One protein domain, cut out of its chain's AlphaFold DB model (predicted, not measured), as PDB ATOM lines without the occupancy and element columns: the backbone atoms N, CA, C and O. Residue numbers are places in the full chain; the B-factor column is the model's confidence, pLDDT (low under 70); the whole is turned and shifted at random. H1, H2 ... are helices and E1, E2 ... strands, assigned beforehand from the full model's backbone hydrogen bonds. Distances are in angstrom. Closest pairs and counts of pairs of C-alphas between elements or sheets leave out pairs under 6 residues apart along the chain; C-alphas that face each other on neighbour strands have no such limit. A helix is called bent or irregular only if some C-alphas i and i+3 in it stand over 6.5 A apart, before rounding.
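What this domain is: This is residues 36 to 216 of the 225 residues of an uncharacterized protein of Nitrospira bacterium SG8_35_1 (UniProt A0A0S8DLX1). Four long helices, H2, H3, H6 and H7, form a bundle, and a tiny two-strand sheet, E1 and E2, sits at its side between H2 and H6 on the one hand and H5 and the last residues of H1 on the other. H1 sticks out as an arm with residues 36 to 45, and short H4 packs on H6. The printed part has 181 residues in the order H1 E1 H2 H3 H4 H5 E2 H6 H7, with the sheet antiparallel in the order E1 - E2; the class is mostly helix. It is compact, with a radius of gyration of the C-alphas of 17.2 A and spans of 47 by 47 by 30 A.

How they stand to each other: H1, residues 36 to 56, touches H5, residues 142 to 149, with its residues 50 to 54 alone; the closest C-alphas are those of Lys 53 and Ala 149, 5.6 A. E1, residues 63 to 65, and E2, residues 155 to 157, are antiparallel neighbours; N 63 and O 157, and N 65 and O 155, are each 2.8 A apart, within hydrogen-bond range. H2, residues 69 to 92, and H3, residues 99 to 123, form a helical hairpin at a shallow tilt of 28 degrees, touching through residues 86 to 90 and 102 to 106 alone, closest at C-alphas 89 and 102, 6.2 A. H4, residues 132 to 138, is irregular, with C-alphas 133 and 136 7.9 A apart; it touches H6, residues 162 to 184, at a steep tilt of 61 degrees, closest at C-alphas 132 and 166, 5.8 A. E1 comes within 4.9 A of H6, at C-alphas 65 and 172. H3 and H6 touch, running the same way at a shallow tilt of 24 degrees, closest at C-alphas 113 and 167, 5.2 A. H7, residues 187 to 215, touches H3, opposite ways at a shallow tilt of 8 degrees, closest at C-alphas 105 and 211, 6.1 A. H6 and H7 only just touch, only at the corner, with 3 pairs of C-alphas within 8 A, the closest being 181 and 190, 6.7 A. H1 is apart from H2, H3, H4, H6 and H7. Every O i to N i+4 pair is within hydrogen-bond range in H1, H2, H3, H5, H6 and H7; H4 has 0 of 3, and 3 of 4 O i to N i+3 pairs.

Where its parts are: H1 begins at C-alpha 36 (296.883, 256.382, 236.421) and is 30.6 A long. H2 measures 35.1 A, H3 36.3 A and H6 33.0 A. H7, 41.5 A, ends at C-alpha 215 (263.612, 231.939, 239.417).

The domain as a whole: The C-alphas farthest apart, of Asp 36 and Ser 129, are 53.8 A apart. The printed part has no cut and no long link, and no printed residue is under 70 in pLDDT.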
ATOM      1  N   ASP A  36     296.261 257.263 235.421       74.31
ATOM      2  CA  ASP A  36     296.883 256.382 236.421       74.31
ATOM      3  C   ASP A  36     295.858 255.537 237.215       74.31
ATOM      4  O   ASP A  36     296.077 254.356 237.487       74.31
ATOM      5  N   ASN A  37     294.677 256.086 237.518       78.88
ATOM      6  CA  ASN A  37     293.632 255.361 238.249       78.88
ATOM      7  C   ASN A  37     292.971 254.266 237.401       78.88
ATOM      8  O   ASN A  37     292.599 253.215 237.927       78.88
ATOM      9  N   GLU A  38     292.828 254.480 236.093       79.81
ATOM     10  CA  GLU A  38     292.254 253.476 235.193       79.81
ATOM     11  C   GLU A  38     293.223 252.304 234.971       79.81
ATOM     12  O   GLU A  38     292.813 251.139 235.010       79.81
ATOM     13  N   ALA A  39     294.518 252.601 234.821       82.06
ATOM     14  CA  ALA A  39     295.569 251.594 234.707       82.06
ATOM     15  C   ALA A  39     295.644 250.702 235.958       82.06
ATOM     16  O   ALA A  39     295.586 249.476 235.833       82.06
ATOM     17  N   LYS A  40     295.649 251.303 237.157       85.81
ATOM     18  CA  LYS A  40     295.631 250.576 238.439       85.81
ATOM     19  C   LYS A  40     294.394 249.688 238.593       85.81
ATOM     20  O   LYS A  40     294.515 248.505 238.905       85.81
ATOM     21  N   ARG A  41     293.194 250.205 238.283       85.38
ATOM     22  CA  ARG A  41     291.944 249.414 238.316       85.38
ATOM     23  C   ARG A  41     291.995 248.210 237.370       85.38
ATOM     24  O   ARG A  41     291.482 247.135 237.694       85.38
ATOM     25  N   LYS A  42     292.583 248.379 236.184       85.56
ATOM     26  CA  LYS A  42     292.736 247.305 235.197       85.56
ATOM     27  C   LYS A  42     293.719 246.238 235.673       85.56
ATOM     28  O   LYS A  42     293.409 245.055 235.548       85.56
ATOM     29  N   GLU A  43     294.847 246.647 236.239       87.00
ATOM     30  CA  GLU A  43     295.853 245.743 236.796       87.00
ATOM     31  C   GLU A  43     295.288 244.920 237.959       87.00
ATOM     32  O   GLU A  43     295.377 243.693 237.945       87.00
ATOM     33  N   GLU A  44     294.581 245.557 238.896       90.56
ATOM     34  CA  GLU A  44     293.894 244.855 239.984       90.56
ATOM     35  C   GLU A  44     292.868 243.841 239.467       90.56
ATOM     36  O   GLU A  44     292.751 242.726 239.984       90.56
ATOM     37  N   LYS A  45     292.100 244.211 238.436       87.31
ATOM     38  CA  LYS A  45     291.118 243.313 237.821       87.31
ATOM     39  C   LYS A  45     291.798 242.116 237.163       87.31
ATOM     40  O   LYS A  45     291.342 240.987 237.356       87.31
ATOM     41  N   ASP A  46     292.859 242.349 236.396       87.62
ATOM     42  CA  ASP A  46     293.613 241.290 235.725       87.62
ATOM     43  C   ASP A  46     294.286 240.365 236.763       87.62
ATOM     44  O   ASP A  46     294.200 239.140 236.625       87.62
ATOM     45  N   PHE A  47     294.816 240.916 237.863       89.81
ATOM     46  CA  PHE A  47     295.346 240.146 238.994       89.81
ATOM     47  C   PHE A  47     294.271 239.268 239.648       89.81
ATOM     48  O   PHE A  47     294.465 238.063 239.786       89.81
ATOM     49  N   ARG A  48     293.094 239.824 239.971       90.00
ATOM     50  CA  ARG A  48     291.971 239.052 240.546       90.00
ATOM     51  C   ARG A  48     291.508 237.925 239.624       90.00
ATOM     52  O   ARG A  48     291.136 236.848 240.092       90.00
ATOM     53  N   ILE A  49     291.499 238.163 238.310       89.12
ATOM     54  CA  ILE A  49     291.135 237.144 237.321       89.12
ATOM     55  C   ILE A  49     292.169 236.017 237.308       89.12
ATOM     56  O   ILE A  49     291.770 234.851 237.306       89.12
ATOM     57  N   LEU A  50     293.460 236.355 237.281       91.69
ATOM     58  CA  LEU A  50     294.543 235.375 237.292       91.69
ATOM     59  C   LEU A  50     294.539 234.570 238.591       91.69
ATOM     60  O   LEU A  50     294.532 233.346 238.540       91.69
ATOM     61  N   ASP A  51     294.449 235.234 239.736       91.88
ATOM     62  CA  ASP A  51     294.414 234.587 241.044       91.88
ATOM     63  C   ASP A  51     293.237 233.599 241.164       91.88
ATOM     64  O   ASP A  51     293.424 232.449 241.563       91.88
ATOM     65  N   ARG A  52     292.037 233.965 240.684       90.75
ATOM     66  CA  ARG A  52     290.909 233.017 240.604       90.75
ATOM     67  C   ARG A  52     291.243 231.784 239.757       90.75
ATOM     68  O   ARG A  52     290.870 230.674 240.126       90.75
ATOM     69  N   LYS A  53     291.910 231.964 238.612       94.12
ATOM     70  CA  LYS A  53     292.321 230.843 237.750       94.12
ATOM     71  C   LYS A  53     293.330 229.945 238.459       94.12
ATOM     72  O   LYS A  53     293.175 228.733 238.409       94.12
ATOM     73  N   LEU A  54     294.323 230.528 239.129       93.62
ATOM     74  CA  LEU A  54     295.352 229.776 239.847       93.62
ATOM     75  C   LEU A  54     294.762 228.975 241.011       93.62
ATOM     76  O   LEU A  54     295.089 227.803 241.162       93.62
ATOM     77  N   ARG A  55     293.825 229.555 241.772       93.12
ATOM     78  CA  ARG A  55     293.109 228.839 242.842       93.12
ATOM     79  C   ARG A  55     292.324 227.631 242.320       93.12
ATOM     80  O   ARG A  55     292.351 226.571 242.938       93.12
ATOM     81  N   ALA A  56     291.699 227.766 241.154       94.19
ATOM     82  CA  ALA A  56     290.937 226.691 240.525       94.19
ATOM     83  C   ALA A  56     291.807 225.553 239.944       94.19
ATOM     84  O   ALA A  56     291.273 224.488 239.633       94.19
ATOM     85  N   LEU A  57     293.131 225.725 239.798       93.31
ATOM     86  CA  LEU A  57     294.019 224.668 239.280       93.31
ATOM     87  C   LEU A  57     294.046 223.426 240.173       93.31
ATOM     88  O   LEU A  57     294.116 222.313 239.660       93.31
ATOM     89  N   ASN A  58     293.943 223.622 241.488       87.69
ATOM     90  CA  ASN A  58     293.955 222.531 242.465       87.69
ATOM     91  C   ASN A  58     292.656 221.712 242.457       87.69
ATOM     92  O   ASN A  58     292.585 220.651 243.070       87.69
ATOM     93  N   ASN A  59     291.625 222.195 241.764       94.19
ATOM     94  CA  ASN A  59     290.373 221.486 241.595       94.19
ATOM     95  C   ASN A  59     290.443 220.608 240.331       94.19
ATOM     96  O   ASN A  59     290.495 221.115 239.206       94.19
ATOM     97  N   ALA A  60     290.424 219.283 240.499       93.06
ATOM     98  CA  ALA A  60     290.425 218.334 239.380       93.06
ATOM     99  C   ALA A  60     289.217 218.534 238.443       93.06
ATOM    100  O   ALA A  60     289.343 218.377 237.225       93.06
ATOM    101  N   ASP A  61     288.100 219.015 238.987       96.19
ATOM    102  CA  ASP A  61     286.850 219.253 238.270       96.19
ATOM    103  C   ASP A  61     286.774 220.643 237.622       96.19
ATOM    104  O   ASP A  61     285.828 220.930 236.891       96.19
ATOM    105  N   SER A  62     287.769 221.519 237.822       97.25
ATOM    106  CA  SER A  62     287.797 222.804 237.119       97.25
ATOM    107  C   SER A  62     287.983 222.605 235.615       97.25
ATOM    108  O   SER A  62     288.777 221.771 235.168       97.25
ATOM    109  N   ILE A  63     287.264 223.388 234.819       98.06
ATOM    110  CA  ILE A  63     287.294 223.328 233.359       98.06
ATOM    111  C   ILE A  63     287.795 224.672 232.844       98.06
ATOM    112  O   ILE A  63     287.210 225.727 233.113       98.06
ATOM    113  N   PHE A  64     288.895 224.632 232.098       97.62
ATOM    114  CA  PHE A  64     289.488 225.804 231.469       97.62
ATOM    115  C   PHE A  64     289.067 225.858 230.005       97.62
ATOM    116  O   PHE A  64     289.389 224.981 229.209       97.62
ATOM    117  N   ILE A  65     288.346 226.914 229.651       97.12
ATOM    118  CA  ILE A  65     287.893 227.192 228.294       97.12
ATOM    119  C   ILE A  65     288.784 228.297 227.742       97.12
ATOM    120  O   ILE A  65     288.984 229.321 228.400       97.12
ATOM    121  N   LEU A  66     289.307 228.113 226.533       95.81
ATOM    122  CA  LEU A  66     289.924 229.187 225.763       95.81
ATOM    123  C   LEU A  66     288.924 229.622 224.685       95.81
ATOM    124  O   LEU A  66     288.852 228.977 223.643       95.81
ATOM    125  N   PRO A  67     288.107 230.655 224.940       94.44
ATOM    126  CA  PRO A  67     287.091 231.067 223.993       94.44
ATOM    127  C   PRO A  67     287.740 231.716 222.776       94.44
ATOM    128  O   PRO A  67     288.706 232.473 222.908       94.44
ATOM    129  N   PHE A  68     287.173 231.455 221.602       89.88
ATOM    130  CA  PHE A  68     287.580 232.100 220.364       89.88
ATOM    131  C   PHE A  68     286.458 233.003 219.845       89.88
ATOM    132  O   PHE A  68     285.298 232.596 219.802       89.88
ATOM    133  N   ALA A  69     286.818 234.220 219.426       88.94
ATOM    134  CA  ALA A  69     285.889 235.267 218.991       88.94
ATOM    135  C   ALA A  69     284.842 235.678 220.053       88.94
ATOM    136  O   ALA A  69     284.768 235.129 221.157       88.94
ATOM    137  N   ARG A  70     284.035 236.699 219.734       91.62
ATOM    138  CA  ARG A  70     283.037 237.278 220.652       91.62
ATOM    139  C   ARG A  70     282.007 236.234 221.090       91.62
ATOM    140  O   ARG A  70     281.616 236.196 222.255       91.62
ATOM    141  N   GLU A  71     281.597 235.370 220.175       92.56
ATOM    142  CA  GLU A  71     280.592 234.330 220.372       92.56
ATOM    143  C   GLU A  71     281.109 233.212 221.287       92.56
ATOM    144  O   GLU A  71     280.342 232.654 222.071       92.56
ATOM    145  N   GLY A  72     282.412 232.908 221.246       94.06
ATOM    146  CA  GLY A  72     283.053 232.010 222.207       94.06
ATOM    147  C   GLY A  72     282.979 232.558 223.628       94.06
ATOM    148  O   GLY A  72     282.599 231.843 224.558       94.06
ATOM    149  N   PHE A  73     283.287 233.848 223.805       94.94
ATOM    150  CA  PHE A  73     283.160 234.506 225.108       94.94
ATOM    151  C   PHE A  73     281.713 234.504 225.607       94.94
ATOM    152  O   PHE A  73     281.489 234.152 226.765       94.94
ATOM    153  N   LYS A  74     280.737 234.840 224.747       95.06
ATOM    154  CA  LYS A  74     279.304 234.764 225.083       95.06
ATOM    155  C   LYS A  74     278.947 233.373 225.611       95.06
ATOM    156  O   LYS A  74     278.492 233.262 226.745       95.06
ATOM    157  N   MET A  75     279.275 232.320 224.861       95.62
ATOM    158  CA  MET A  75     279.002 230.936 225.257       95.62
ATOM    159  C   MET A  75     279.629 230.580 226.614       95.62
ATOM    160  O   MET A  75     278.955 230.069 227.504       95.62
ATOM    161  N   ALA A  76     280.903 230.914 226.836       95.94
ATOM    162  CA  ALA A  76     281.568 230.647 228.113       95.94
ATOM    163  C   ALA A  76     280.945 231.424 229.295       95.94
ATOM    164  O   ALA A  76     280.896 230.927 230.423       95.94
ATOM    165  N   HIS A  77     280.448 232.643 229.060       95.50
ATOM    166  CA  HIS A  77     279.699 233.404 230.062       95.50
ATOM    167  C   HIS A  77     278.314 232.807 230.340       95.50
ATOM    168  O   HIS A  77     277.900 232.772 231.497       95.50
ATOM    169  N   MET A  78     277.644 232.282 229.318       96.81
ATOM    170  CA  MET A  78     276.374 231.568 229.445       96.81
ATOM    171  C   MET A  78     276.524 230.287 230.273       96.81
ATOM    172  O   MET A  78     275.703 230.035 231.148       96.81
ATOM    173  N   VAL A  79     277.631 229.550 230.124       97.12
ATOM    174  CA  VAL A  79     277.953 228.408 231.005       97.12
ATOM    175  C   VAL A  79     278.054 228.838 232.472       97.12
ATOM    176  O   VAL A  79     277.495 228.185 233.352       97.12
ATOM    177  N   ARG A  80     278.716 229.968 232.765       95.12
ATOM    178  CA  ARG A  80     278.753 230.508 234.140       95.12
ATOM    179  C   ARG A  80     277.369 230.907 234.645       95.12
ATOM    180  O   ARG A  80     277.092 230.745 235.832       95.12
ATOM    181  N   ALA A  81     276.531 231.466 233.774       95.69
ATOM    182  CA  ALA A  81     275.163 231.823 234.120       95.69
ATOM    183  C   ALA A  81     274.332 230.571 234.437       95.69
ATOM    184  O   ALA A  81     273.659 230.559 235.464       95.69
ATOM    185  N   ALA A  82     274.454 229.509 233.634       96.56
ATOM    186  CA  ALA A  82     273.822 228.214 233.888       96.56
ATOM    187  C   ALA A  82     274.210 227.670 235.265       96.56
ATOM    188  O   ALA A  82     273.339 227.427 236.095       96.56
ATOM    189  N   ASP A  83     275.513 227.584 235.557       95.94
ATOM    190  CA  ASP A  83     276.004 227.106 236.854       95.94
ATOM    191  C   ASP A  83     275.450 227.934 238.031       95.94
ATOM    192  O   ASP A  83     274.986 227.388 239.038       95.94
ATOM    193  N   LYS A  84     275.413 229.267 237.885       95.00
ATOM    194  CA  LYS A  84     274.817 230.159 238.889       95.00
ATOM    195  C   LYS A  84     273.328 229.864 239.086       95.00
ATOM    196  O   LYS A  84     272.897 229.766 240.235       95.00
ATOM    197  N   LEU A  85     272.557 229.736 238.006       95.38
ATOM    198  CA  LEU A  85     271.120 229.462 238.069       95.38
ATOM    199  C   LEU A  85     270.850 228.100 238.713       95.38
ATOM    200  O   LEU A  85     270.058 228.028 239.647       95.38
ATOM    201  N   MET A  86     271.565 227.046 238.316       94.44
ATOM    202  CA  MET A  86     271.417 225.705 238.898       94.44
ATOM    203  C   MET A  86     271.790 225.688 240.385       94.44
ATOM    204  O   MET A  86     271.091 225.089 241.204       94.44
ATOM    205  N   SER A  87     272.842 226.415 240.772       94.50
ATOM    206  CA  SER A  87     273.180 226.617 242.182       94.50
ATOM    207  C   SER A  87     272.077 227.375 242.934       94.50
ATOM    208  O   SER A  87     271.747 227.017 244.064       94.50
ATOM    209  N   THR A  88     271.460 228.387 242.316       94.19
ATOM    210  CA  THR A  88     270.310 229.102 242.885       94.19
ATOM    211  C   THR A  88     269.103 228.187 243.079       94.19
ATOM    212  O   THR A  88     268.505 228.240 244.153       94.19
ATOM    213  N   VAL A  89     268.780 227.318 242.111       94.19
ATOM    214  CA  VAL A  89     267.708 226.316 242.252       94.19
ATOM    215  C   VAL A  89     267.959 225.464 243.493       94.19
ATOM    216  O   VAL A  89     267.093 225.396 244.358       94.19
ATOM    217  N   LYS A  90     269.164 224.889 243.636       92.38
ATOM    218  CA  LYS A  90     269.519 224.047 244.793       92.38
ATOM    219  C   LYS A  90     269.392 224.788 246.128       92.38
ATOM    220  O   LYS A  90     268.931 224.200 247.095       92.38
ATOM    221  N   ARG A  91     269.777 226.071 246.189       92.31
ATOM    222  CA  ARG A  91     269.683 226.880 247.420       92.31
ATOM    223  C   ARG A  91     268.251 227.267 247.791       92.31
ATOM    224  O   ARG A  91     267.953 227.386 248.970       92.31
ATOM    225  N   LYS A  92     267.397 227.528 246.797       92.38
ATOM    226  CA  LYS A  92     266.004 227.966 246.996       92.38
ATOM    227  C   LYS A  92     265.008 226.798 247.072       92.38
ATOM    228  O   LYS A  92     263.833 227.017 247.380       92.38
ATOM    229  N   PHE A  93     265.463 225.582 246.768       91.25
ATOM    230  CA  PHE A  93     264.657 224.367 246.767       91.25
ATOM    231  C   PHE A  93     263.997 224.125 248.127       91.25
ATOM    232  O   PHE A  93     264.656 224.179 249.162       91.25
ATOM    233  N   GLY A  94     262.689 223.857 248.117       82.06
ATOM    234  CA  GLY A  94     261.909 223.590 249.329       82.06
ATOM    235  C   GLY A  94     261.541 224.835 250.144       82.06
ATOM    236  O   GLY A  94     260.819 224.706 251.126       82.06
ATOM    237  N   VAL A  95     261.993 226.026 249.731       89.06
ATOM    238  CA  VAL A  95     261.635 227.305 250.366       89.06
ATOM    239  C   VAL A  95     260.812 228.163 249.411       89.06
ATOM    240  O   VAL A  95     259.651 228.444 249.679       89.06
ATOM    241  N   THR A  96     261.400 228.565 248.280       89.69
ATOM    242  CA  THR A  96     260.728 229.414 247.278       89.69
ATOM    243  C   THR A  96     260.642 228.762 245.902       89.69
ATOM    244  O   THR A  96     259.966 229.289 245.029       89.69
ATOM    245  N   VAL A  97     261.359 227.658 245.685       91.81
ATOM    246  CA  VAL A  97     261.311 226.866 244.451       91.81
ATOM    247  C   VAL A  97     260.753 225.495 244.796       91.81
ATOM    248  O   VAL A  97     261.319 224.781 245.631       91.81
ATOM    249  N   ASP A  98     259.645 225.134 244.156       93.31
ATOM    250  CA  ASP A  98     259.014 223.834 244.354       93.31
ATOM    251  C   ASP A  98     259.736 222.709 243.585       93.31
ATOM    252  O   ASP A  98     260.601 222.929 242.727       93.31
ATOM    253  N   VAL A  99     259.375 221.465 243.905       92.44
ATOM    254  CA  VAL A  99     260.001 220.275 243.312       92.44
ATOM    255  C   VAL A  99     259.765 220.183 241.806       92.44
ATOM    256  O   VAL A  99     260.652 219.737 241.076       92.44
ATOM    257  N   LYS A 100     258.584 220.583 241.328       92.94
ATOM    258  CA  LYS A 100     258.218 220.496 239.913       92.94
ATOM    259  C   LYS A 100     259.045 221.490 239.100       92.94
ATOM    260  O   LYS A 100     259.680 221.097 238.128       92.94
ATOM    261  N   GLN A 101     259.114 222.735 239.556       93.12
ATOM    262  CA  GLN A 101     259.892 223.805 238.953       93.12
ATOM    263  C   GLN A 101     261.387 223.473 238.934       93.12
ATOM    264  O   GLN A 101     262.038 223.644 237.902       93.12
ATOM    265  N   ALA A 102     261.932 222.955 240.039       93.50
ATOM    266  CA  ALA A 102     263.322 222.518 240.081       93.50
ATOM    267  C   ALA A 102     263.592 221.415 239.046       93.50
ATOM    268  O   ALA A 102     264.517 221.545 238.247       93.50
ATOM    269  N   LYS A 103     262.759 220.364 239.010       94.00
ATOM    270  CA  LYS A 103     262.895 219.266 238.039       94.00
ATOM    271  C   LYS A 103     262.810 219.750 236.596       94.00
ATOM    272  O   LYS A 103     263.598 219.301 235.773       94.00
ATOM    273  N   GLU A 104     261.890 220.660 236.290       95.06
ATOM    274  CA  GLU A 104     261.770 221.241 234.952       95.06
ATOM    275  C   GLU A 104     263.049 221.973 234.534       95.06
ATOM    276  O   GLU A 104     263.554 221.720 233.446       95.06
ATOM    277  N   ILE A 105     263.602 222.827 235.403       94.69
ATOM    278  CA  ILE A 105     264.830 223.576 235.100       94.69
ATOM    279  C   ILE A 105     266.017 222.624 234.908       94.69
ATOM    280  O   ILE A 105     266.763 222.770 233.944       94.69
ATOM    281  N   PHE A 106     266.195 221.640 235.795       94.75
ATOM    282  CA  PHE A 106     267.279 220.659 235.660       94.75
ATOM    283  C   PHE A 106     267.153 219.840 234.373       94.75
ATOM    284  O   PHE A 106     268.150 219.671 233.676       94.75
ATOM    285  N   ARG A 107     265.935 219.413 234.016       95.56
ATOM    286  CA  ARG A 107     265.682 218.687 232.768       95.56
ATOM    287  C   ARG A 107     266.009 219.532 231.537       95.56
ATOM    288  O   ARG A 107     266.645 219.026 230.629       95.56
ATOM    289  N   GLU A 108     265.646 220.817 231.520       95.88
ATOM    290  CA  GLU A 108     265.996 221.718 230.407       95.88
ATOM    291  C   GLU A 108     267.522 221.810 230.198       95.88
ATOM    292  O   GLU A 108     267.995 221.795 229.061       95.88
ATOM    293  N   PHE A 109     268.310 221.861 231.278       96.44
ATOM    294  CA  PHE A 109     269.774 221.856 231.179       96.44
ATOM    295  C   PHE A 109     270.354 220.487 230.798       96.44
ATOM    296  O   PHE A 109     271.342 220.442 230.068       96.44
ATOM    297  N   GLU A 110     269.764 219.384 231.263       95.75
ATOM    298  CA  GLU A 110     270.159 218.024 230.872       95.75
ATOM    299  C   GLU A 110     269.897 217.772 229.378       95.75
ATOM    300  O   GLU A 110     270.796 217.338 228.653       95.75
ATOM    301  N   ASP A 111     268.708 218.139 228.893       95.56
ATOM    302  CA  ASP A 111     268.340 218.057 227.478       95.56
ATOM    303  C   ASP A 111     269.314 218.879 226.623       95.56
ATOM    304  O   ASP A 111     269.839 218.401 225.611       95.56
ATOM    305  N   PHE A 112     269.631 220.098 227.072       96.56
ATOM    306  CA  PHE A 112     270.601 220.952 226.399       96.56
ATOM    307  C   PHE A 112     272.011 220.364 226.404       96.56
ATOM    308  O   PHE A 112     272.676 220.387 225.368       96.56
ATOM    309  N   ALA A 113     272.470 219.782 227.517       96.12
ATOM    310  CA  ALA A 113     273.744 219.070 227.549       96.12
ATOM    311  C   ALA A 113     273.778 217.988 226.456       96.12
ATOM    312  O   ALA A 113     274.733 217.935 225.681       96.12
ATOM    313  N   GLY A 114     272.703 217.210 226.302       94.94
ATOM    314  CA  GLY A 114     272.563 216.234 225.219       94.94
ATOM    315  C   GLY A 114     272.663 216.849 223.814       94.94
ATOM    316  O   GLY A 114     273.327 216.288 222.940       94.94
ATOM    317  N   ILE A 115     272.053 218.014 223.583       94.62
ATOM    318  CA  ILE A 115     272.127 218.739 222.301       94.62
ATOM    319  C   ILE A 115     273.559 219.195 222.000       94.62
ATOM    320  O   ILE A 115     274.065 218.953 220.901       94.62
ATOM    321  N   VAL A 116     274.242 219.805 222.973       96.12
ATOM    322  CA  VAL A 116     275.622 220.280 222.781       96.12
ATOM    323  C   VAL A 116     276.579 219.104 222.580       96.12
ATOM    324  O   VAL A 116     277.463 219.177 221.728       96.12
ATOM    325  N   TRP A 117     276.383 217.988 223.282       96.19
ATOM    326  CA  TRP A 117     277.196 216.785 223.093       96.19
ATOM    327  C   TRP A 117     276.977 216.118 221.733       96.19
ATOM    328  O   TRP A 117     277.944 215.707 221.096       96.19
ATOM    329  N   LYS A 118     275.748 216.111 221.199       94.81
ATOM    330  CA  LYS A 118     275.511 215.714 219.797       94.81
ATOM    331  C   LYS A 118     276.303 216.586 218.824       94.81
ATOM    332  O   LYS A 118     276.822 216.074 217.833       94.81
ATOM    333  N   PHE A 119     276.422 217.884 219.099       95.44
ATOM    334  CA  PHE A 119     277.254 218.767 218.288       95.44
ATOM    335  C   PHE A 119     278.749 218.452 218.444       95.44
ATOM    336  O   PHE A 119     279.447 218.339 217.440       95.44
ATOM    337  N   VAL A 120     279.233 218.188 219.662       95.81
ATOM    338  CA  VAL A 120     280.611 217.710 219.902       95.81
ATOM    339  C   VAL A 120     280.921 216.463 219.077       95.81
ATOM    340  O   VAL A 120     281.950 216.423 218.408       95.81
ATOM    341  N   PHE A 121     280.026 215.477 219.061       94.94
ATOM    342  CA  PHE A 121     280.211 214.228 218.320       94.94
ATOM    343  C   PHE A 121     280.267 214.416 216.803       94.94
ATOM    344  O   PHE A 121     280.982 213.678 216.124       94.94
ATOM    345  N   LYS A 122     279.567 215.416 216.256       92.88
ATOM    346  CA  LYS A 122     279.716 215.792 214.841       92.88
ATOM    347  C   LYS A 122     281.100 216.376 214.546       92.88
ATOM    348  O   LYS A 122     281.659 216.096 213.493       92.88
ATOM    349  N   LEU A 123     281.646 217.174 215.464       91.94
ATOM    350  CA  LEU A 123     282.943 217.848 215.298       91.94
ATOM    351  C   LEU A 123     284.142 216.955 215.631       91.94
ATOM    352  O   LEU A 123     285.243 217.177 215.136       91.94
ATOM    353  N   SER A 124     283.944 215.984 216.522       90.31
ATOM    354  CA  SER A 124     284.980 215.096 217.055       90.31
ATOM    355  C   SER A 124     284.463 213.654 217.095       90.31
ATOM    356  O   SER A 124     284.087 213.164 218.163       90.31
ATOM    357  N   PRO A 125     284.419 212.947 215.948       89.00
ATOM    358  CA  PRO A 125     283.887 211.584 215.883       89.00
ATOM    359  C   PRO A 125     284.604 210.586 216.802       89.00
ATOM    360  O   PRO A 125     284.004 209.647 217.314       89.00
ATOM    361  N   ASN A 126     285.885 210.825 217.085       88.88
ATOM    362  CA  ASN A 126     286.689 210.032 218.011       88.88
ATOM    363  C   ASN A 126     286.181 210.056 219.466       88.88
ATOM    364  O   ASN A 126     286.620 209.235 220.265       88.88
ATOM    365  N   LEU A 127     285.280 210.979 219.817       90.62
ATOM    366  CA  LEU A 127     284.687 211.072 221.151       90.62
ATOM    367  C   LEU A 127     283.356 210.315 221.284       90.62
ATOM    368  O   LEU A 127     282.794 210.322 222.371       90.62
ATOM    369  N   HIS A 128     282.846 209.646 220.237       87.56
ATOM    370  CA  HIS A 128     281.552 208.928 220.288       87.56
ATOM    371  C   HIS A 128     281.492 207.826 221.354       87.56
ATOM    372  O   HIS A 128     280.407 207.467 221.797       87.56
ATOM    373  N   SER A 129     282.641 207.288 221.765       87.75
ATOM    374  CA  SER A 129     282.741 206.276 222.823       87.75
ATOM    375  C   SER A 129     282.669 206.851 224.240       87.75
ATOM    376  O   SER A 129     282.686 206.087 225.204       87.75
ATOM    377  N   ILE A 130     282.628 208.177 224.383       89.31
ATOM    378  CA  ILE A 130     282.659 208.872 225.667       89.31
ATOM    379  C   ILE A 130     281.294 209.504 225.907       89.31
ATOM    380  O   ILE A 130     280.855 210.382 225.165       89.31
ATOM    381  N   GLU A 131     280.628 209.065 226.969       90.44
ATOM    382  CA  GLU A 131     279.359 209.651 227.390       90.44
ATOM    383  C   GLU A 131     279.565 211.040 228.005       90.44
ATOM    384  O   GLU A 131     280.612 211.338 228.583       90.44
ATOM    385  N   SER A 132     278.537 211.894 227.962       91.44
ATOM    386  CA  SER A 132     278.625 213.238 228.551       91.44
ATOM    387  C   SER A 132     278.974 213.198 230.042       91.44
ATOM    388  O   SER A 132     279.799 213.980 230.509       91.44
ATOM    389  N   LYS A 133     278.405 212.239 230.780       93.19
ATOM    390  CA  LYS A 133     278.644 211.997 232.217       93.19
ATOM    391  C   LYS A 133     280.101 211.648 232.540       93.19
ATOM    392  O   LYS A 133     280.555 211.853 233.661       93.19
ATOM    393  N   ASP A 134     280.848 211.178 231.546       94.75
ATOM    394  CA  ASP A 134     282.257 210.813 231.655       94.75
ATOM    395  C   ASP A 134     283.212 211.975 231.333       94.75
ATOM    396  O   ASP A 134     284.411 211.764 231.138       94.75
ATOM    397  N   TRP A 135     282.728 213.221 231.316       95.50
ATOM    398  CA  TRP A 135     283.513 214.415 230.972       95.50
ATOM    399  C   TRP A 135     284.842 214.547 231.738       95.50
ATOM    400  O   TRP A 135     285.799 215.115 231.211       95.50
ATOM    401  N   ARG A 136     284.938 214.009 232.962       95.94
ATOM    402  CA  ARG A 136     286.179 214.006 233.759       95.94
ATOM    403  C   ARG A 136     287.308 213.231 233.079       95.94
ATOM    404  O   ARG A 136     288.458 213.647 233.189       95.94
ATOM    405  N   LYS A 137     286.990 212.162 232.334       95.12
ATOM    406  CA  LYS A 137     287.970 211.332 231.604       95.12
ATOM    407  C   LYS A 137     288.698 212.112 230.507       95.12
ATOM    408  O   LYS A 137     289.802 211.741 230.130       95.12
ATOM    409  N   ILE A 138     288.079 213.181 230.008       94.44
ATOM    410  CA  ILE A 138     288.610 214.041 228.943       94.44
ATOM    411  C   ILE A 138     288.910 215.464 229.422       94.44
ATOM    412  O   ILE A 138     289.167 216.360 228.612       94.44
ATOM    413  N   ASN A 139     288.854 215.705 230.735       96.75
ATOM    414  CA  ASN A 139     289.304 216.976 231.273       96.75
ATOM    415  C   ASN A 139     290.831 217.082 231.158       96.75
ATOM    416  O   ASN A 139     291.546 216.083 231.101       96.75
ATOM    417  N   ASP A 140     291.331 218.313 231.125       96.19
ATOM    418  CA  ASP A 140     292.765 218.547 231.007       96.19
ATOM    419  C   ASP A 140     293.485 218.104 232.286       96.19
ATOM    420  O   ASP A 140     292.991 218.377 233.386       96.19
ATOM    421  N   PRO A 141     294.687 217.516 232.184       95.25
ATOM    422  CA  PRO A 141     295.557 217.371 233.340       95.25
ATOM    423  C   PRO A 141     295.991 218.751 233.857       95.25
ATOM    424  O   PRO A 141     295.980 219.749 233.126       95.25
ATOM    425  N   ILE A 142     296.417 218.807 235.121       94.56
ATOM    426  CA  ILE A 142     296.773 220.060 235.805       94.56
ATOM    427  C   ILE A 142     297.809 220.897 235.035       94.56
ATOM    428  O   ILE A 142     297.677 222.119 234.984       94.56
ATOM    429  N   GLU A 143     298.753 220.270 234.329       94.50
ATOM    430  CA  GLU A 143     299.804 220.997 233.596       94.50
ATOM    431  C   GLU A 143     299.290 221.725 232.356       94.50
ATOM    432  O   GLU A 143     299.699 222.853 232.046       94.50
ATOM    433  N   VAL A 144     298.314 221.123 231.679       94.88
ATOM    434  CA  VAL A 144     297.619 221.763 230.563       94.88
ATOM    435  C   VAL A 144     296.731 222.888 231.098       94.88
ATOM    436  O   VAL A 144     296.794 224.008 230.580       94.88
ATOM    437  N   LYS A 145     295.997 222.658 232.200       95.81
ATOM    438  CA  LYS A 145     295.206 223.712 232.861       95.81
ATOM    439  C   LYS A 145     296.078 224.900 233.268       95.81
ATOM    440  O   LYS A 145     295.700 226.042 233.013       95.81
ATOM    441  N   LYS A 146     297.262 224.649 233.836       95.06
ATOM    442  CA  LYS A 146     298.233 225.675 234.245       95.06
ATOM    443  C   LYS A 146     298.667 226.527 233.058       95.06
ATOM    444  O   LYS A 146     298.619 227.752 233.134       95.06
ATOM    445  N   THR A 147     298.989 225.896 231.932       94.31
ATOM    446  CA  THR A 147     299.351 226.600 230.692       94.31
ATOM    447  C   THR A 147     298.207 227.484 230.179       94.31
ATOM    448  O   THR A 147     298.427 228.621 229.754       94.31
ATOM    449  N   ILE A 148     296.961 227.005 230.248       94.81
ATOM    450  CA  ILE A 148     295.779 227.768 229.818       94.81
ATOM    451  C   ILE A 148     295.443 228.895 230.812       94.81
ATOM    452  O   ILE A 148     295.000 229.970 230.396       94.81
ATOM    453  N   ALA A 149     295.666 228.696 232.113       94.38
ATOM    454  CA  ALA A 149     295.365 229.668 233.163       94.38
ATOM    455  C   ALA A 149     296.089 231.006 232.955       94.38
ATOM    456  O   ALA A 149     295.478 232.066 233.110       94.38
ATOM    457  N   PHE A 150     297.351 230.967 232.517       92.81
ATOM    458  CA  PHE A 150     298.138 232.172 232.234       92.81
ATOM    459  C   PHE A 150     297.671 232.941 230.991       92.81
ATOM    460  O   PHE A 150     298.003 234.114 230.825       92.81
ATOM    461  N   ARG A 151     296.853 232.336 230.119       91.69
ATOM    462  CA  ARG A 151     296.284 233.056 228.975       91.69
ATOM    463  C   ARG A 151     295.212 234.022 229.462       91.69
ATOM    464  O   ARG A 151     294.203 233.605 230.028       91.69
ATOM    465  N   ARG A 152     295.368 235.316 229.173       87.00
ATOM    466  CA  ARG A 152     294.401 236.354 229.577       87.00
ATOM    467  C   ARG A 152     292.966 236.017 229.157       87.00
ATOM    468  O   ARG A 152     292.056 236.083 229.979       87.00
ATOM    469  N   ALA A 153     292.803 235.567 227.914       90.88
ATOM    470  CA  ALA A 153     291.522 235.212 227.311       90.88
ATOM    471  C   ALA A 153     290.839 233.975 227.924       90.88
ATOM    472  O   ALA A 153     289.653 233.772 227.685       90.88
ATOM    473  N   SER A 154     291.543 233.143 228.704       95.12
ATOM    474  CA  SER A 154     290.933 231.925 229.238       95.12
ATOM    475  C   SER A 154     289.862 232.216 230.289       95.12
ATOM    476  O   SER A 154     289.917 233.185 231.055       95.12
ATOM    477  N   ILE A 155     288.870 231.338 230.340       95.44
ATOM    478  CA  ILE A 155     287.766 231.349 231.285       95.44
ATOM    479  C   ILE A 155     287.818 230.038 232.055       95.44
ATOM    480  O   ILE A 155     287.730 228.967 231.470       95.44
ATOM    481  N   VAL A 156     287.918 230.135 233.379       96.38
ATOM    482  CA  VAL A 156     287.727 228.987 234.267       96.38
ATOM    483  C   VAL A 156     286.264 228.866 234.695       96.38
ATOM    484  O   VAL A 156     285.612 229.891 234.966       96.38
ATOM    485  N   ILE A 157     285.778 227.626 234.722       96.50
ATOM    486  CA  ILE A 157     284.493 227.181 235.262       96.50
ATOM    487  C   ILE A 157     284.789 226.154 236.359       96.50
ATOM    488  O   ILE A 157     285.532 225.206 236.129       96.50
ATOM    489  N   GLU A 158     284.209 226.343 237.539       96.00
ATOM    490  CA  GLU A 158     284.222 225.360 238.627       96.00
ATOM    491  C   GLU A 158     282.777 224.893 238.819       96.00
ATOM    492  O   GLU A 158     282.009 225.584 239.496       96.00
ATOM    493  N   PRO A 159     282.370 223.819 238.123       95.38
ATOM    494  CA  PRO A 159     280.970 223.432 238.049       95.38
ATOM    495  C   PRO A 159     280.444 222.973 239.415       95.38
ATOM    496  O   PRO A 159     281.101 222.229 240.141       95.38
ATOM    497  N   ARG A 160     279.231 223.412 239.762       93.94
ATOM    498  CA  ARG A 160     278.497 223.067 240.998       93.94
ATOM    499  C   ARG A 160     277.354 222.082 240.737       93.94
ATOM    500  O   ARG A 160     276.630 221.673 241.659       93.94
ATOM    501  N   SER A 161     277.146 221.725 239.476       93.50
ATOM    502  CA  SER A 161     276.236 220.668 239.048       93.50
ATOM    503  C   SER A 161     276.845 219.861 237.907       93.50
ATOM    504  O   SER A 161     277.698 220.353 237.167       93.50
ATOM    505  N   GLU A 162     276.388 218.624 237.768       94.19
ATOM    506  CA  GLU A 162     276.884 217.694 236.757       94.19
ATOM    507  C   GLU A 162     276.527 218.180 235.341       94.19
ATOM    508  O   GLU A 162     277.374 218.192 234.456       94.19
ATOM    509  N   GLU A 163     275.332 218.731 235.147       94.81
ATOM    510  CA  GLU A 163     274.883 219.297 233.871       94.81
ATOM    511  C   GLU A 163     275.736 220.507 233.470       94.81
ATOM    512  O   GLU A 163     276.178 220.613 232.326       94.81
ATOM    513  N   SER A 164     276.040 221.402 234.421       95.88
ATOM    514  CA  SER A 164     276.917 222.549 234.157       95.88
ATOM    515  C   SER A 164     278.328 222.108 233.755       95.88
ATOM    516  O   SER A 164     278.937 222.735 232.885       95.88
ATOM    517  N   ALA A 165     278.826 221.004 234.325       97.19
ATOM    518  CA  ALA A 165     280.117 220.429 233.972       97.19
ATOM    519  C   ALA A 165     280.101 219.824 232.563       97.19
ATOM    520  O   ALA A 165     280.996 220.100 231.762       97.19
ATOM    521  N   GLN A 166     279.048 219.072 232.230       97.50
ATOM    522  CA  GLN A 166     278.853 218.487 230.904       97.50
ATOM    523  C   GLN A 166     278.775 219.558 229.818       97.50
ATOM    524  O   GLN A 166     279.445 219.434 228.791       97.50
ATOM    525  N   ILE A 167     278.009 220.629 230.052       98.06
ATOM    526  CA  ILE A 167     277.909 221.760 229.124       98.06
ATOM    527  C   ILE A 167     279.264 222.473 229.020       98.06
ATOM    528  O   ILE A 167     279.726 222.750 227.915       98.06
ATOM    529  N   ALA A 168     279.936 222.748 230.144       98.19
ATOM    530  CA  ALA A 168     281.239 223.410 230.152       98.19
ATOM    531  C   ALA A 168     282.297 222.623 229.364       98.19
ATOM    532  O   ALA A 168     283.051 223.216 228.588       98.19
ATOM    533  N   MET A 169     282.334 221.297 229.534       98.12
ATOM    534  CA  MET A 169     283.254 220.428 228.804       98.12
ATOM    535  C   MET A 169     282.941 220.414 227.308       98.12
ATOM    536  O   MET A 169     283.840 220.584 226.487       98.12
ATOM    537  N   ALA A 170     281.667 220.288 226.941       97.62
ATOM    538  CA  ALA A 170     281.266 220.306 225.542       97.62
ATOM    539  C   ALA A 170     281.623 221.644 224.869       97.62
ATOM    540  O   ALA A 170     282.208 221.667 223.786       97.62
ATOM    541  N   VAL A 171     281.375 222.768 225.552       97.69
ATOM    542  CA  VAL A 171     281.769 224.104 225.083       97.69
ATOM    543  C   VAL A 171     283.286 224.212 224.931       97.69
ATOM    544  O   VAL A 171     283.739 224.740 223.918       97.69
ATOM    545  N   LYS A 172     284.081 223.696 225.878       97.56
ATOM    546  CA  LYS A 172     285.549 223.658 225.763       97.56
ATOM    547  C   LYS A 172     285.987 222.978 224.462       97.56
ATOM    548  O   LYS A 172     286.771 223.564 223.716       97.56
ATOM    549  N   ILE A 173     285.451 221.792 224.179       96.75
ATOM    550  CA  ILE A 173     285.789 221.010 222.980       96.75
ATOM    551  C   ILE A 173     285.367 221.756 221.711       96.75
ATOM    552  O   ILE A 173     286.155 221.878 220.777       96.75
ATOM    553  N   ILE A 174     284.160 222.331 221.694       96.81
ATOM    554  CA  ILE A 174     283.678 223.140 220.565       96.81
ATOM    555  C   ILE A 174     284.605 224.334 220.311       96.81
ATOM    556  O   ILE A 174     284.906 224.627 219.158       96.81
ATOM    557  N   GLN A 175     285.087 225.021 221.354       96.00
ATOM    558  CA  GLN A 175     286.019 226.143 221.178       96.00
ATOM    559  C   GLN A 175     287.377 225.694 220.637       96.00
ATOM    560  O   GLN A 175     287.930 226.368 219.772       96.00
ATOM    561  N   GLN A 176     287.899 224.557 221.102       94.38
ATOM    562  CA  GLN A 176     289.128 223.977 220.558       94.38
ATOM    563  C   GLN A 176     288.954 223.639 219.071       94.38
ATOM    564  O   GLN A 176     289.745 224.088 218.244       94.38
ATOM    565  N   LYS A 177     287.847 222.978 218.709       94.19
ATOM    566  CA  LYS A 177     287.526 222.655 217.312       94.19
ATOM    567  C   LYS A 177     287.283 223.888 216.446       94.19
ATOM    568  O   LYS A 177     287.707 223.903 215.301       94.19
ATOM    569  N   ASN A 178     286.678 224.948 216.978       94.31
ATOM    570  CA  ASN A 178     286.517 226.222 216.266       94.31
ATOM    571  C   ASN A 178     287.875 226.831 215.876       94.31
ATOM    572  O   ASN A 178     288.023 227.353 214.773       94.31
ATOM    573  N   ILE A 179     288.871 226.758 216.766       92.69
ATOM    574  CA  ILE A 179     290.232 227.228 216.474       92.69
ATOM    575  C   ILE A 179     290.863 226.371 215.371       92.69
ATOM    576  O   ILE A 179     291.399 226.933 214.420       92.69
ATOM    577  N   GLU A 180     290.761 225.043 215.473       92.69
ATOM    578  CA  GLU A 180     291.298 224.106 214.476       92.69
ATOM    579  C   GLU A 180     290.668 224.317 213.091       92.69
ATOM    580  O   GLU A 180     291.381 224.566 212.123       92.69
ATOM    581  N   LEU A 181     289.333 224.326 213.001       93.12
ATOM    582  CA  LEU A 181     288.609 224.515 211.739       93.12
ATOM    583  C   LEU A 181     289.012 225.826 211.052       93.12
ATOM    584  O   LEU A 181     289.197 225.866 209.842       93.12
ATOM    585  N   ARG A 182     289.209 226.915 211.801       90.44
ATOM    586  CA  ARG A 182     289.624 228.201 211.208       90.44
ATOM    587  C   ARG A 182     291.027 228.191 210.616       90.44
ATOM    588  O   ARG A 182     291.346 229.092 209.848       90.44
ATOM    589  N   GLN A 183     291.855 227.222 210.992       92.06
ATOM    590  CA  GLN A 183     293.208 227.065 210.473       92.06
ATOM    591  C   GLN A 183     293.263 226.097 209.289       92.06
ATOM    592  O   GLN A 183     294.135 226.252 208.439       92.06
ATOM    593  N   THR A 184     292.366 225.106 209.240       93.00
ATOM    594  CA  THR A 184     292.512 223.957 208.331       93.00
ATOM    595  C   THR A 184     291.350 223.735 207.367       93.00
ATOM    596  O   THR A 184     291.531 223.011 206.392       93.00
ATOM    597  N   SER A 185     290.168 224.295 207.629       91.94
ATOM    598  CA  SER A 185     288.946 223.999 206.869       91.94
ATOM    599  C   SER A 185     288.654 224.989 205.750       91.94
ATOM    600  O   SER A 185     289.140 226.123 205.742       91.94
ATOM    601  N   THR A 186     287.801 224.566 204.812       95.06
ATOM    602  CA  THR A 186     287.282 225.450 203.759       95.06
ATOM    603  C   THR A 186     286.231 226.418 204.306       95.06
ATOM    604  O   THR A 186     285.684 226.240 205.401       95.06
ATOM    605  N   PHE A 187     285.905 227.459 203.535       93.50
ATOM    606  CA  PHE A 187     284.865 228.413 203.924       93.50
ATOM    607  C   PHE A 187     283.479 227.762 204.046       93.50
ATOM    608  O   PHE A 187     282.721 228.136 204.937       93.50
ATOM    609  N   GLU A 188     283.156 226.759 203.227       94.31
ATOM    610  CA  GLU A 188     281.877 226.039 203.280       94.31
ATOM    611  C   GLU A 188     281.739 225.210 204.565       94.31
ATOM    612  O   GLU A 188     280.666 225.152 205.173       94.31
ATOM    613  N   GLU A 189     282.820 224.565 205.004       91.81
ATOM    614  CA  GLU A 189     282.859 223.828 206.271       91.81
ATOM    615  C   GLU A 189     282.724 224.777 207.465       91.81
ATOM    616  O   GLU A 189     281.942 224.522 208.387       91.81
ATOM    617  N   LEU A 190     283.424 225.914 207.415       93.25
ATOM    618  CA  LEU A 190     283.313 226.969 208.418       93.25
ATOM    619  C   LEU A 190     281.903 227.561 208.477       93.25
ATOM    620  O   LEU A 190     281.385 227.789 209.570       93.25
ATOM    621  N   GLU A 191     281.255 227.779 207.335       94.06
ATOM    622  CA  GLU A 191     279.885 228.288 207.282       94.06
ATOM    623  C   GLU A 191     278.904 227.309 207.947       94.06
ATOM    624  O   GLU A 191     278.065 227.722 208.756       94.06
ATOM    625  N   LYS A 192     279.030 226.005 207.666       93.31
ATOM    626  CA  LYS A 192     278.222 224.960 208.318       93.31
ATOM    627  C   LYS A 192     278.431 224.962 209.832       93.31
ATOM    628  O   LYS A 192     277.446 224.974 210.573       93.31
ATOM    629  N   PHE A 193     279.686 225.016 210.282       94.44
ATOM    630  CA  PHE A 193     280.022 225.107 211.704       94.44
ATOM    631  C   PHE A 193     279.387 226.338 212.358       94.44
ATOM    632  O   PHE A 193     278.718 226.211 213.383       94.44
ATOM    633  N   VAL A 194     279.550 227.525 211.763       93.62
ATOM    634  CA  VAL A 194     279.021 228.784 212.312       93.62
ATOM    635  C   VAL A 194     277.496 228.746 212.405       93.62
ATOM    636  O   VAL A 194     276.947 229.159 213.426       93.62
ATOM    637  N   LYS A 195     276.805 228.205 211.392       94.50
ATOM    638  CA  LYS A 195     275.342 228.048 211.412       94.50
ATOM    639  C   LYS A 195     274.875 227.127 212.538       94.50
ATOM    640  O   LYS A 195     273.909 227.460 213.222       94.50
ATOM    641  N   GLU A 196     275.525 225.980 212.743       94.38
ATOM    642  CA  GLU A 196     275.177 225.083 213.854       94.38
ATOM    643  C   GLU A 196     275.518 225.708 215.214       94.38
ATOM    644  O   GLU A 196     274.681 225.715 216.117       94.38
ATOM    645  N   TYR A 197     276.693 226.324 215.345       95.44
ATOM    646  CA  TYR A 197     277.128 226.981 216.575       95.44
ATOM    647  C   TYR A 197     276.200 228.137 216.986       95.44
ATOM    648  O   TYR A 197     275.855 228.262 218.161       95.44
ATOM    649  N   ALA A 198     275.733 228.947 216.029       94.50
ATOM    650  CA  ALA A 198     274.781 230.029 216.283       94.50
ATOM    651  C   ALA A 198     273.416 229.515 216.778       94.50
ATOM    652  O   ALA A 198     272.812 230.132 217.660       94.50
ATOM    653  N   LYS A 199     272.943 228.371 216.258       94.69
ATOM    654  CA  LYS A 199     271.718 227.717 216.750       94.69
ATOM    655  C   LYS A 199     271.871 227.286 218.205       94.69
ATOM    656  O   LYS A 199     271.030 227.646 219.021       94.69
ATOM    657  N   VAL A 200     272.974 226.606 218.532       95.88
ATOM    658  CA  VAL A 200     273.280 226.179 219.910       95.88
ATOM    659  C   VAL A 200     273.344 227.381 220.853       95.88
ATOM    660  O   VAL A 200     272.795 227.336 221.951       95.88
ATOM    661  N   LEU A 201     273.974 228.478 220.423       95.38
ATOM    662  CA  LEU A 201     274.063 229.706 221.215       95.38
ATOM    663  C   LEU A 201     272.676 230.308 221.478       95.38
ATOM    664  O   LEU A 201     272.362 230.645 222.616       95.38
ATOM    665  N   THR A 202     271.836 230.405 220.449       95.25
ATOM    666  CA  THR A 202     270.480 230.970 220.560       95.25
ATOM    667  C   THR A 202     269.597 230.125 221.477       95.25
ATOM    668  O   THR A 202     268.884 230.656 222.328       95.25
ATOM    669  N   GLU A 203     269.665 228.803 221.331       95.75
ATOM    670  CA  GLU A 203     268.922 227.865 222.166       95.75
ATOM    671  C   GLU A 203     269.336 227.973 223.636       95.75
ATOM    672  O   GLU A 203     268.476 228.079 224.514       95.75
ATOM    673  N   PHE A 204     270.642 228.048 223.904       97.00
ATOM    674  CA  PHE A 204     271.136 228.191 225.267       97.00
ATOM    675  C   PHE A 204     270.680 229.503 225.914       97.00
ATOM    676  O   PHE A 204     270.293 229.514 227.082       97.00
ATOM    677  N   ASP A 205     270.683 230.603 225.155       96.19
ATOM    678  CA  ASP A 205     270.254 231.921 225.642       96.19
ATOM    679  C   ASP A 205     268.769 231.901 226.011       96.19
ATOM    680  O   ASP A 205     268.375 232.401 227.068       96.19
ATOM    681  N   GLY A 206     267.957 231.226 225.191       96.12
ATOM    682  CA  GLY A 206     266.542 230.997 225.460       96.12
ATOM    683  C   GLY A 206     266.293 230.169 226.724       96.12
ATOM    684  O   GLY A 206     265.415 230.521 227.514       96.12
ATOM    685  N   ILE A 207     267.063 229.101 226.946       96.19
ATOM    686  CA  ILE A 207     266.967 228.276 228.166       96.19
ATOM    687  C   ILE A 207     267.335 229.103 229.399       96.19
ATOM    688  O   ILE A 207     266.599 229.109 230.386       96.19
ATOM    689  N   LEU A 208     268.430 229.864 229.332       96.44
ATOM    690  CA  LEU A 208     268.865 230.721 230.434       96.44
ATOM    691  C   LEU A 208     267.833 231.798 230.769       96.44
ATOM    692  O   LEU A 208     267.520 231.990 231.944       96.44
ATOM    693  N   ALA A 209     267.258 232.455 229.760       95.81
ATOM    694  CA  ALA A 209     266.218 233.462 229.955       95.81
ATOM    695  C   ALA A 209     264.959 232.872 230.613       95.81
ATOM    696  O   ALA A 209     264.426 233.450 231.566       95.81
ATOM    697  N   LYS A 210     264.509 231.693 230.159       94.81
ATOM    698  CA  LYS A 210     263.364 230.981 230.751       94.81
ATOM    699  C   LYS A 210     263.640 230.579 232.199       94.81
ATOM    700  O   LYS A 210     262.822 230.865 233.073       94.81
ATOM    701  N   ALA A 211     264.793 229.966 232.467       94.88
ATOM    702  CA  ALA A 211     265.183 229.544 233.809       94.88
ATOM    703  C   ALA A 211     265.318 230.738 234.770       94.88
ATOM    704  O   ALA A 211     264.818 230.686 235.891       94.88
ATOM    705  N   ALA A 212     265.934 231.837 234.328       95.00
ATOM    706  CA  ALA A 212     266.066 233.050 235.127       95.00
ATOM    707  C   ALA A 212     264.703 233.678 235.453       95.00
ATOM    708  O   ALA A 212     264.445 233.992 236.613       95.00
ATOM    709  N   THR A 213     263.804 233.759 234.464       93.94
ATOM    710  CA  THR A 213     262.429 234.253 234.655       93.94
ATOM    711  C   THR A 213     261.678 233.411 235.686       93.94
ATOM    712  O   THR A 213     261.105 233.960 236.624       93.94
ATOM    713  N   LYS A 214     261.744 232.075 235.572       92.62
ATOM    714  CA  LYS A 214     261.152 231.141 236.545       92.62
ATOM    715  C   LYS A 214     261.678 231.389 237.970       92.62
ATOM    716  O   LYS A 214     260.924 231.271 238.928       92.62
ATOM    717  N   LEU A 215     262.952 231.751 238.118       91.88
ATOM    718  CA  LEU A 215     263.612 231.939 239.417       91.88
ATOM    719  C   LEU A 215     263.544 233.370 239.976       91.88
ATOM    720  O   LEU A 215     264.063 233.603 241.076       91.88
ATOM    721  N   GLY A 216     262.950 234.313 239.236       90.81
ATOM    722  CA  GLY A 216     262.973 235.740 239.568       90.81
ATOM    723  C   GLY A 216     264.384 236.339 239.550       90.81
ATOM    724  O   GLY A 216     264.675 237.266 240.302       90.81
TER     725      GLY A 216